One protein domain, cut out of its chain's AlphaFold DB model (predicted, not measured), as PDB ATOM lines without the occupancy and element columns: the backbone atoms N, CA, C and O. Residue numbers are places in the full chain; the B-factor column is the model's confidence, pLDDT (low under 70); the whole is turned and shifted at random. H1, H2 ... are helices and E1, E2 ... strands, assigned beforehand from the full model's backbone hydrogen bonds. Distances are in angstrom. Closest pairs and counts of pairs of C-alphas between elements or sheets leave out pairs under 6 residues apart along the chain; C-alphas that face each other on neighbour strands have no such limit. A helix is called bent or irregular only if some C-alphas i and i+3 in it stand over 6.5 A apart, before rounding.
ATOM      1  N   VAL A   7     107.278  83.028 114.581       91.00
ATOM      2  CA  VAL A   7     107.627  83.133 113.171       91.00
ATOM      3  C   VAL A   7     106.412  82.971 112.273       91.00
ATOM      4  O   VAL A   7     105.432  82.316 112.634       91.00
ATOM      5  N   ALA A   8     106.518  83.531 111.071       92.88
ATOM      6  CA  ALA A   8     105.700  83.172 109.927       92.88
ATOM      7  C   ALA A   8     106.563  82.461 108.881       92.88
ATOM      8  O   ALA A   8     107.549  83.017 108.395       92.88
ATOM      9  N   VAL A   9     106.190  81.236 108.526       94.81
ATOM     10  CA  VAL A   9     106.868  80.435 107.502       94.81
ATOM     11  C   VAL A   9     106.005  80.381 106.258       94.81
ATOM     12  O   VAL A   9     104.896  79.857 106.296       94.81
ATOM     13  N   TRP A  10     106.514  80.924 105.159       96.31
ATOM     14  CA  TRP A  10     105.839  80.928 103.866       96.31
ATOM     15  C   TRP A  10     106.217  79.688 103.071       96.31
ATOM     16  O   TRP A  10     107.399  79.350 103.001       96.31
ATOM     17  N   LEU A  11     105.230  79.034 102.457       97.19
ATOM     18  CA  LEU A  11     105.414  77.740 101.801       97.19
ATOM     19  C   LEU A  11     105.137  77.778 100.300       97.19
ATOM     20  O   LEU A  11     104.280  78.535  99.830       97.19
ATOM     21  N   HIS A  12     105.812  76.894  99.566       97.00
ATOM     22  CA  HIS A  12     105.436  76.555  98.196       97.00
ATOM     23  C   HIS A  12     104.057  75.867  98.164       97.00
ATOM     24  O   HIS A  12     103.730  75.067  99.041       97.00
ATOM     25  N   ASP A  13     103.232  76.197  97.161       96.56
ATOM     26  CA  ASP A  13     101.838  75.727  97.060       96.56
ATOM     27  C   ASP A  13     101.726  74.199  96.989       96.56
ATOM     28  O   ASP A  13     100.874  73.612  97.649       96.56
ATOM     29  N   ASP A  14     102.611  73.549  96.237       95.94
ATOM     30  CA  ASP A  14     102.662  72.094  96.094       95.94
ATOM     31  C   ASP A  14     102.963  71.394  97.428       95.94
ATOM     32  O   ASP A  14     102.235  70.487  97.833       95.94
ATOM     33  N   HIS A  15     103.968  71.869  98.163       95.88
ATOM     34  CA  HIS A  15     104.341  71.330  99.466       95.88
ATOM     35  C   HIS A  15     103.256  71.589 100.512       95.88
ATOM     36  O   HIS A  15     102.897  70.685 101.264       95.88
ATOM     37  N   ALA A  16     102.681  72.794 100.540       95.88
ATOM     38  CA  ALA A  16     101.610  73.127 101.470       95.88
ATOM     39  C   ALA A  16     100.364  72.256 101.250       95.88
ATOM     40  O   ALA A  16      99.792  71.747 102.215       95.88
ATOM     41  N   ARG A  17      99.986  72.005  99.988       95.56
ATOM     42  CA  ARG A  17      98.892  71.082  99.648       95.56
ATOM     43  C   ARG A  17      99.166  69.662 100.118       95.56
ATOM     44  O   ARG A  17      98.259  69.039 100.663       95.56
ATOM     45  N   LEU A  18     100.395  69.171  99.943       94.06
ATOM     46  CA  LEU A  18     100.794  67.850 100.433       94.06
ATOM     47  C   LEU A  18     100.705  67.759 101.960       94.06
ATOM     48  O   LEU A  18     100.216  66.755 102.471       94.06
ATOM     49  N   ILE A  19     101.112  68.809 102.681       91.88
ATOM     50  CA  ILE A  19     101.039  68.861 104.150       91.88
ATOM     51  C   ILE A  19      99.588  68.764 104.636       91.88
ATOM     52  O   ILE A  19      99.303  68.003 105.558       91.88
ATOM     53  N   VAL A  20      98.665  69.516 104.026       92.19
ATOM     54  CA  VAL A  20      97.259  69.576 104.477       92.19
ATOM     55  C   VAL A  20      96.337  68.558 103.790       92.19
ATOM     56  O   VAL A  20      95.147  68.511 104.091       92.19
ATOM     57  N   GLY A  21      96.853  67.762 102.848       92.75
ATOM     58  CA  GLY A  21      96.055  66.832 102.043       92.75
ATOM     59  C   GLY A  21      95.069  67.519 101.088       92.75
ATOM     60  O   GLY A  21      94.023  66.956 100.766       92.75
ATOM     61  N   ALA A  22      95.363  68.744 100.645       92.75
ATOM     62  CA  ALA A  22      94.511  69.472  99.708       92.75
ATOM     63  C   ALA A  22      94.676  68.951  98.273       92.75
ATOM     64  O   ALA A  22      95.774  68.629  97.822       92.75
ATOM     65  N   ALA A  23      93.573  68.937  97.520       91.81
ATOM     66  CA  ALA A  23      93.600  68.605  96.100       91.81
ATOM     67  C   ALA A  23      94.469  69.601  95.294       91.81
ATOM     68  O   ALA A  23      94.608  70.767  95.695       91.81
ATOM     69  N   PRO A  24      95.005  69.186  94.131       89.06
ATOM     70  CA  PRO A  24      95.642  70.100  93.187       89.06
ATOM     71  C   PRO A  24      94.703  71.253  92.801       89.06
ATOM     72  O   PRO A  24      93.490  71.062  92.699       89.06
ATOM     73  N   ALA A  25      95.253  72.445  92.561       87.56
ATOM     74  CA  ALA A  25      94.483  73.595  92.088       87.56
ATOM     75  C   ALA A  25      95.026  74.144  90.770       87.56
ATOM     76  O   ALA A  25      96.227  74.156  90.527       87.56
ATOM     77  N   ASN A  26      94.120  74.688  89.955       86.00
ATOM     78  CA  ASN A  26      94.463  75.330  88.681       86.00
ATOM     79  C   ASN A  26      95.181  76.677  88.859       86.00
ATOM     80  O   ASN A  26      95.785  77.183  87.917       86.00
ATOM     81  N   LYS A  27      95.075  77.290  90.043       89.88
ATOM     82  CA  LYS A  27      95.778  78.522  90.409       89.88
ATOM     83  C   LYS A  27      96.507  78.287  91.732       89.88
ATOM     84  O   LYS A  27      95.856  77.807  92.663       89.88
ATOM     85  N   PRO A  28      97.800  78.634  91.830       92.81
ATOM     86  CA  PRO A  28      98.544  78.473  93.070       92.81
ATOM     87  C   PRO A  28      97.988  79.409  94.149       92.81
ATOM     88  O   PRO A  28      97.706  80.582  93.887       92.81
ATOM     89  N   SER A  29      97.844  78.887  95.364       94.75
ATOM     90  CA  SER A  29      97.555  79.667  96.566       94.75
ATOM     91  C   SER A  29      98.870  80.114  97.214       94.75
ATOM     92  O   SER A  29      99.931  79.537  96.971       94.75
ATOM     93  N   ARG A  30      98.822  81.152  98.056       95.25
ATOM     94  CA  ARG A  30      99.931  81.439  98.980       95.25
ATOM     95  C   ARG A  30      99.637  80.781 100.317       95.25
ATOM     96  O   ARG A  30      98.481  80.731 100.726       95.25
ATOM     97  N   TRP A  31     100.675  80.316 100.994       96.62
ATOM     98  CA  TRP A  31     100.530  79.541 102.219       96.62
ATOM     99  C   TRP A  31     101.475  80.055 103.287       96.62
ATOM    100  O   TRP A  31     102.628  80.369 102.986       96.62
ATOM    101  N   ALA A  32     100.982  80.125 104.518       95.69
ATOM    102  CA  ALA A  32     101.775  80.543 105.656       95.69
ATOM    103  C   ALA A  32     101.443  79.731 106.907       95.69
ATOM    104  O   ALA A  32     100.292  79.362 107.149       95.69
ATOM    105  N   ILE A  33     102.465  79.494 107.719       93.69
ATOM    106  CA  ILE A  33     102.345  78.924 109.055       93.69
ATOM    107  C   ILE A  33     102.772  79.984 110.051       93.69
ATOM    108  O   ILE A  33     103.923  80.411 110.014       93.69
ATOM    109  N   GLN A  34     101.874  80.376 110.950       91.38
ATOM    110  CA  GLN A  34     102.254  81.125 112.141       91.38
ATOM    111  C   GLN A  34     102.460  80.144 113.287       91.38
ATOM    112  O   GLN A  34     101.635  79.258 113.518       91.38
ATOM    113  N   GLY A  35     103.573  80.281 113.989       90.00
ATOM    114  CA  GLY A  35     103.882  79.393 115.095       90.00
ATOM    115  C   GLY A  35     105.145  79.798 115.823       90.00
ATOM    116  O   GLY A  35     105.748  80.833 115.546       90.00
ATOM    117  N   ALA A  36     105.546  78.953 116.760       90.88
ATOM    118  CA  ALA A  36     106.714  79.179 117.590       90.88
ATOM    119  C   ALA A  36     107.803  78.155 117.254       90.88
ATOM    120  O   ALA A  36     107.511  76.962 117.144       90.88
ATOM    121  N   ILE A  37     109.052  78.602 117.091       91.69
ATOM    122  CA  ILE A  37     110.174  77.685 116.849       91.69
ATOM    123  C   ILE A  37     110.360  76.781 118.070       91.69
ATOM    124  O   ILE A  37     110.526  77.269 119.187       91.69
ATOM    125  N   VAL A  38     110.361  75.467 117.839       93.12
ATOM    126  CA  VAL A  38     110.726  74.461 118.846       93.12
ATOM    127  C   VAL A  38     112.204  74.117 118.715       93.12
ATOM    128  O   VAL A  38     112.946  74.213 119.688       93.12
ATOM    129  N   GLU A  39     112.626  73.733 117.511       93.44
ATOM    130  CA  GLU A  39     113.981  73.267 117.218       93.44
ATOM    131  C   GLU A  39     114.269  73.397 115.718       93.44
ATOM    132  O   GLU A  39     113.387  73.175 114.886       93.44
ATOM    133  N   GLU A  40     115.513  73.715 115.372       94.25
ATOM    134  CA  GLU A  40     116.026  73.621 114.007       94.25
ATOM    135  C   GLU A  40     116.853  72.341 113.851       94.25
ATOM    136  O   GLU A  40     117.731  72.058 114.665       94.25
ATOM    137  N   VAL A  41     116.589  71.577 112.791       95.12
ATOM    138  CA  VAL A  41     117.310  70.343 112.459       95.12
ATOM    139  C   VAL A  41     117.827  70.407 111.022       95.12
ATOM    140  O   VAL A  41     117.339  71.177 110.200       95.12
ATOM    141  N   GLY A  42     118.790  69.554 110.662       97.00
ATOM    142  CA  GLY A  42     119.451  69.629 109.347       97.00
ATOM    143  C   GLY A  42     118.511  69.564 108.130       97.00
ATOM    144  O   GLY A  42     118.849  70.080 107.069       97.00
ATOM    145  N   VAL A  43     117.321  68.974 108.277       96.44
ATOM    146  CA  VAL A  43     116.327  68.824 107.198       96.44
ATOM    147  C   VAL A  43     115.175  69.833 107.254       96.44
ATOM    148  O   VAL A  43     114.382  69.880 106.312       96.44
ATOM    149  N   GLY A  44     115.034  70.602 108.337       96.50
ATOM    150  CA  GLY A  44     113.884  71.485 108.506       96.50
ATOM    151  C   GLY A  44     113.762  72.158 109.869       96.50
ATOM    152  O   GLY A  44     114.653  72.110 110.713       96.50
ATOM    153  N   LEU A  45     112.592  72.747 110.087       95.00
ATOM    154  CA  LEU A  45     112.231  73.491 111.285       95.00
ATOM    155  C   LEU A  45     111.031  72.842 111.972       95.00
ATOM    156  O   LEU A  45     109.963  72.706 111.369       95.00
ATOM    157  N   TRP A  46     111.182  72.477 113.242       94.75
ATOM    158  CA  TRP A  46     110.055  72.099 114.085       94.75
ATOM    159  C   TRP A  46     109.335  73.352 114.573       94.75
ATOM    160  O   TRP A  46     109.900  74.183 115.289       94.75
ATOM    161  N   LEU A  47     108.063  73.466 114.199       93.00
ATOM    162  CA  LEU A  47     107.185  74.554 114.602       93.00
ATOM    163  C   LEU A  47     106.091  74.038 115.513       93.00
ATOM    164  O   LEU A  47     105.441  73.039 115.205       93.00
ATOM    165  N   ARG A  48     105.834  74.775 116.592       92.38
ATOM    166  CA  ARG A  48     104.615  74.632 117.372       92.38
ATOM    167  C   ARG A  48     103.516  75.484 116.751       92.38
ATOM    168  O   ARG A  48     103.633  76.707 116.735       92.38
ATOM    169  N   THR A  49     102.476  74.842 116.241       90.81
ATOM    170  CA  THR A  49     101.329  75.475 115.577       90.81
ATOM    171  C   THR A  49     100.157  74.495 115.550       90.81
ATOM    172  O   THR A  49     100.368  73.289 115.667       90.81
ATOM    173  N   ASP A  50      98.941  74.999 115.384       91.19
ATOM    174  CA  ASP A  50      97.727  74.210 115.166       91.19
ATOM    175  C   ASP A  50      97.064  74.507 113.809       91.19
ATOM    176  O   ASP A  50      96.054  73.885 113.472       91.19
ATOM    177  N   THR A  51      97.624  75.445 113.029       91.69
ATOM    178  CA  THR A  51      96.960  76.009 111.852       91.69
ATOM    179  C   THR A  51      97.940  76.318 110.717       91.69
ATOM    180  O   THR A  51      98.996  76.913 110.926       91.69
ATOM    181  N   ILE A  52      97.552  75.994 109.481       94.12
ATOM    182  CA  ILE A  52      98.158  76.541 108.256       94.12
ATOM    183  C   ILE A  52      97.130  77.428 107.564       94.12
ATOM    184  O   ILE A  52      95.978  77.042 107.363       94.12
ATOM    185  N   GLN A  53      97.555  78.624 107.179       95.19
ATOM    186  CA  GLN A  53      96.732  79.589 106.467       95.19
ATOM    187  C   GLN A  53      96.960  79.460 104.961       95.19
ATOM    188  O   GLN A  53      98.086  79.554 104.477       95.19
ATOM    189  N   GLU A  54      95.875  79.279 104.214       95.94
ATOM    190  CA  GLU A  54      95.839  79.364 102.758       95.94
ATOM    191  C   GLU A  54      95.215  80.696 102.342       95.94
ATOM    192  O   GLU A  54      94.052  80.974 102.628       95.94
ATOM    193  N   PHE A  55      95.956  81.492 101.585       94.56
ATOM    194  CA  PHE A  55      95.469  82.682 100.901       94.56
ATOM    195  C   PHE A  55      95.071  82.289  99.477       94.56
ATOM    196  O   PHE A  55      95.872  82.352  98.538       94.56
ATOM    197  N   ARG A  56      93.826  81.827  99.335       93.00
ATOM    198  CA  ARG A  56      93.280  81.280  98.092       93.00
ATOM    199  C   ARG A  56      92.815  82.394  97.149       93.00
ATOM    200  O   ARG A  56      91.937  83.173  97.534       93.00
ATOM    201  N   PRO A  57      93.310  82.451  95.900       91.44
ATOM    202  CA  PRO A  57      92.770  83.355  94.892       91.44
ATOM    203  C   PRO A  57      91.307  83.019  94.587       91.44
ATOM    204  O   PRO A  57      90.967  81.866  94.311       91.44
ATOM    205  N   ILE A  58      90.440  84.028  94.602       89.56
ATOM    206  CA  ILE A  58      89.045  83.926  94.150       89.56
ATOM    207  C   ILE A  58      88.832  84.844  92.941       89.56
ATOM    208  O   ILE A  58      89.768  85.499  92.491       89.56
ATOM    209  N   ALA A  59      87.624  84.862  92.365       87.69
ATOM    210  CA  ALA A  59      87.334  85.661  91.169       87.69
ATOM    211  C   ALA A  59      87.725  87.140  91.338       87.69
ATOM    212  O   ALA A  59      88.270  87.737  90.416       87.69
ATOM    213  N   ILE A  60      87.487  87.697  92.529       87.88
ATOM    214  CA  ILE A  60      87.902  89.045  92.914       87.88
ATOM    215  C   ILE A  60      88.462  88.970  94.336       87.88
ATOM    216  O   ILE A  60      87.720  88.716  95.283       87.88
ATOM    217  N   GLY A  61      89.772  89.175  94.478       87.69
ATOM    218  CA  GLY A  61      90.463  89.190  95.768       87.69
ATOM    219  C   GLY A  61      90.970  87.823  96.242       87.69
ATOM    220  O   GLY A  61      91.265  86.922  95.452       87.69
ATOM    221  N   VAL A  62      91.111  87.691  97.561       90.56
ATOM    222  CA  VAL A  62      91.730  86.540  98.229       90.56
ATOM    223  C   VAL A  62      90.841  86.091  99.381       90.56
ATOM    224  O   VAL A  62      90.402  86.909 100.186       90.56
ATOM    225  N   LYS A  63      90.592  84.783  99.473       91.19
ATOM    226  CA  LYS A  63      89.920  84.155 100.611       91.19
ATOM    227  C   LYS A  63      90.957  83.468 101.490       91.19
ATOM    228  O   LYS A  63      91.683  82.605 101.003       91.19
ATOM    229  N   GLN A  64      90.976  83.791 102.778       93.44
ATOM    230  CA  GLN A  64      91.752  83.032 103.752       93.44
ATOM    231  C   GLN A  64      91.002  81.751 104.149       93.44
ATOM    232  O   GLN A  64      89.805  81.786 104.447       93.44
ATOM    233  N   VAL A  65      91.700  80.618 104.144       94.00
ATOM    234  CA  VAL A  65      91.220  79.327 104.647       94.00
ATOM    235  C   VAL A  65      92.205  78.839 105.703       94.00
ATOM    236  O   VAL A  65      93.401  78.765 105.441       94.00
ATOM    237  N   ASN A  66      91.704  78.513 106.892       94.06
ATOM    238  CA  ASN A  66      92.517  77.999 107.988       94.06
ATOM    239  C   ASN A  66      92.376  76.476 108.040       94.06
ATOM    240  O   ASN A  66      91.284  75.958 108.274       94.06
ATOM    241  N   TRP A  67      93.478  75.774 107.805       94.31
ATOM    242  CA  TRP A  67      93.582  74.324 107.910       94.31
ATOM    243  C   TRP A  67      94.059  73.982 109.316       94.31
ATOM    244  O   TRP A  67      95.169  74.364 109.672       94.31
ATOM    245  N   GLN A  68      93.220  73.318 110.110       91.38
ATOM    246  CA  GLN A  68      93.531  72.952 111.494       91.38
ATOM    247  C   GLN A  68      94.030  71.509 111.592       91.38
ATOM    248  O   GLN A  68      93.533  70.633 110.878       91.38
ATOM    249  N   PHE A  69      94.951  71.239 112.518       82.88
ATOM    250  CA  PHE A  69      95.447  69.885 112.800       82.88
ATOM    251  C   PHE A  69      95.452  69.608 114.301       82.88
ATOM    252  O   PHE A  69      95.624  70.505 115.117       82.88
ATOM    253  N   ALA A  70      95.313  68.333 114.666       75.94
ATOM    254  CA  ALA A  70      95.360  67.904 116.064       75.94
ATOM    255  C   ALA A  70      96.783  67.920 116.660       75.94
ATOM    256  O   ALA A  70      96.938  67.957 117.880       75.94
ATOM    257  N   SER A  71      97.825  67.862 115.817       70.44
ATOM    258  CA  SER A  71      99.215  67.936 116.277       70.44
ATOM    259  C   SER A  71      99.588  69.376 116.584       70.44
ATOM    260  O   SER A  71      99.353  70.262 115.772       70.44
ATOM    261  N   THR A  72     100.236  69.583 117.729       80.62
ATOM    262  CA  THR A  72     100.758  70.895 118.119       80.62
ATOM    263  C   THR A  72     102.174  71.139 117.617       80.62
ATOM    264  O   THR A  72     102.671  72.239 117.807       80.62
ATOM    265  N   GLN A  73     102.841  70.146 117.011       90.81
ATOM    266  CA  GLN A  73     104.176  70.291 116.424       90.81
ATOM    267  C   GLN A  73     104.235  69.691 115.017       90.81
ATOM    268  O   GLN A  73     103.739  68.584 114.781       90.81
ATOM    269  N   LEU A  74     104.860  70.417 114.092       91.06
ATOM    270  CA  LEU A  74     104.992  70.047 112.688       91.06
ATOM    271  C   LEU A  74     106.424  70.323 112.215       91.06
ATOM    272  O   LEU A  74     106.948  71.416 112.429       91.06
ATOM    273  N   LEU A  75     107.046  69.334 111.570       93.75
ATOM    274  CA  LEU A  75     108.327  69.516 110.893       93.75
ATOM    275  C   LEU A  75     108.077  70.105 109.508       93.75
ATOM    276  O   LEU A  75     107.505  69.441 108.644       93.75
ATOM    277  N   ILE A  76     108.553  71.325 109.287       95.00
ATOM    278  CA  ILE A  76     108.565  71.954 107.970       95.00
ATOM    279  C   ILE A  76     109.930  71.733 107.351       95.00
ATOM    280  O   ILE A  76     110.933  72.262 107.826       95.00
ATOM    281  N   ARG A  77     109.972  70.924 106.295       97.00
ATOM    282  CA  ARG A  77     111.208  70.667 105.563       97.00
ATOM    283  C   ARG A  77     111.655  71.908 104.794       97.00
ATOM    284  O   ARG A  77     110.817  72.667 104.314       97.00
ATOM    285  N   TRP A  78     112.967  72.089 104.641       96.88
ATOM    286  CA  TRP A  78     113.528  73.266 103.965       96.88
ATOM    287  C   TRP A  78     113.079  73.424 102.509       96.88
ATOM    288  O   TRP A  78     112.922  74.547 102.048       96.88
ATOM    289  N   ASP A  79     112.819  72.319 101.808       96.94
ATOM    290  CA  ASP A  79     112.299  72.315 100.432       96.94
ATOM    291  C   ASP A  79     110.868  72.862 100.311       96.94
ATOM    292  O   ASP A  79     110.486  73.362  99.255       96.94
ATOM    293  N   ALA A  80     110.095  72.850 101.399       96.69
ATOM    294  CA  ALA A  80     108.771  73.453 101.445       96.69
ATOM    295  C   ALA A  80     108.798  74.973 101.676       96.69
ATOM    296  O   ALA A  80     107.784  75.630 101.434       96.69
ATOM    297  N   VAL A  81     109.911  75.537 102.165       96.69
ATOM    298  CA  VAL A  81     109.993  76.919 102.663       96.69
ATOM    299  C   VAL A  81     110.424  77.892 101.567       96.69
ATOM    300  O   VAL A  81     111.500  77.766 100.996       96.69
ATOM    301  N   ILE A  82     109.625  78.939 101.357       96.44
ATOM    302  CA  ILE A  82     110.004  80.110 100.555       96.44
ATOM    303  C   ILE A  82     110.820  81.086 101.408       96.44
ATOM    304  O   ILE A  82     111.881  81.550 101.001       96.44
ATOM    305  N   THR A  83     110.298  81.448 102.583       94.94
ATOM    306  CA  THR A  83     110.953  82.383 103.508       94.94
ATOM    307  C   THR A  83     110.410  82.228 104.923       94.94
ATOM    308  O   THR A  83     109.268  81.807 105.123       94.94
ATOM    309  N   ILE A  84     111.212  82.638 105.906       92.88
ATOM    310  CA  ILE A  84     110.838  82.697 107.321       92.88
ATOM    311  C   ILE A  84     110.919  84.150 107.776       92.88
ATOM    312  O   ILE A  84     111.922  84.825 107.556       92.88
ATOM    313  N   GLN A  85     109.854  84.638 108.399       90.69
ATOM    314  CA  GLN A  85     109.785  85.956 109.019       90.69
ATOM    315  C   GLN A  85     109.778  85.768 110.532       90.69
ATOM    316  O   GLN A  85     108.895  85.096 111.055       90.69
ATOM    317  N   VAL A  86     110.758  86.341 111.229       87.12
ATOM    318  CA  VAL A  86     110.836  86.295 112.695       87.12
ATOM    319  C   VAL A  86     110.191  87.549 113.271       87.12
ATOM    320  O   VAL A  86     110.487  88.658 112.825       87.12
ATOM    321  N   PHE A  87     109.318  87.385 114.260       82.88
ATOM    322  CA  PHE A  87     108.646  88.501 114.910       82.88
ATOM    323  C   PHE A  87     109.393  88.927 116.176       82.88
ATOM    324  O   PHE A  87     109.553  88.160 117.125       82.88
TER     325      PHE A  87
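This is residues 7 to 87 of the 102 residues of an uncharacterized protein of Candidatus Rokubacteria bacterium (UniProt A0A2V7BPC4). One strongly twisted sheet of seven strands is built on the long, sharply bent strand E2, with the short helix H1 over one face. E1 and E7 extend the sheet from one side of E2; from the other side the hairpin E4 and E5 reaches toward one end, while E3 and E6 lie toward the opposite end. The printed part has 81 residues, with one named helix and seven named strands, H1 following E1 along the chain and coming before the other six strands; the class is mostly strand, and the sheet is branched, with the antiparallel neighbour pairs E1 and E2, E1 and E7, E2 and E3, E2 and E4, E3 and E6, and E4 and E5. The whole is compact, with a radius of gyration of the C-alphas of 12.4 A, yet elongated, spanning 39 by 24 by 20 A.

E1, residues 7 to 11, is antiparallel to E2, residues 30 to 41, with N 9 and O 33 2.8 A apart, and to E7, residues 81 to 86, with N 8 and O 85 2.8 A apart. H1, residues 13 to 20, is on the sheet at a height of 7.9 A; it runs along the strands, at 11 degrees to E1 on the local plane, and every O i to N i+4 pair in it is within hydrogen-bond range. The closest C-alphas of H1 and E2 are those of Asp 13 and Arg 30, 6.3 A apart. E2 bends by 102 degrees at residue 38. It forms a hairpin with E3, residues 44 to 48, where N 38 and O 46 are 2.9 A apart, and pairs with E4, residues 51 to 57, at N 32 and O 53, 3.0 A. E4 and E5, residues 62 to 68, form a hairpin, with N 54 and O 65 2.8 A apart. E6, residues 73 to 77, pairs with E3 at N 45 and O 76, 2.8 A.

E1 begins at C-alpha 7 (107.627, 83.133, 113.171). E2 is 24.6 A long, E4 19.0 A and E5 19.1 A. E7 ends at C-alpha 86 (110.836, 86.295, 112.695).

The C-alphas farthest apart, of Gly 42 and Ile 60, are 40.5 A apart. The printed part has no cut and no long link. Its mean pLDDT is 92.3, and no printed residue is under 70.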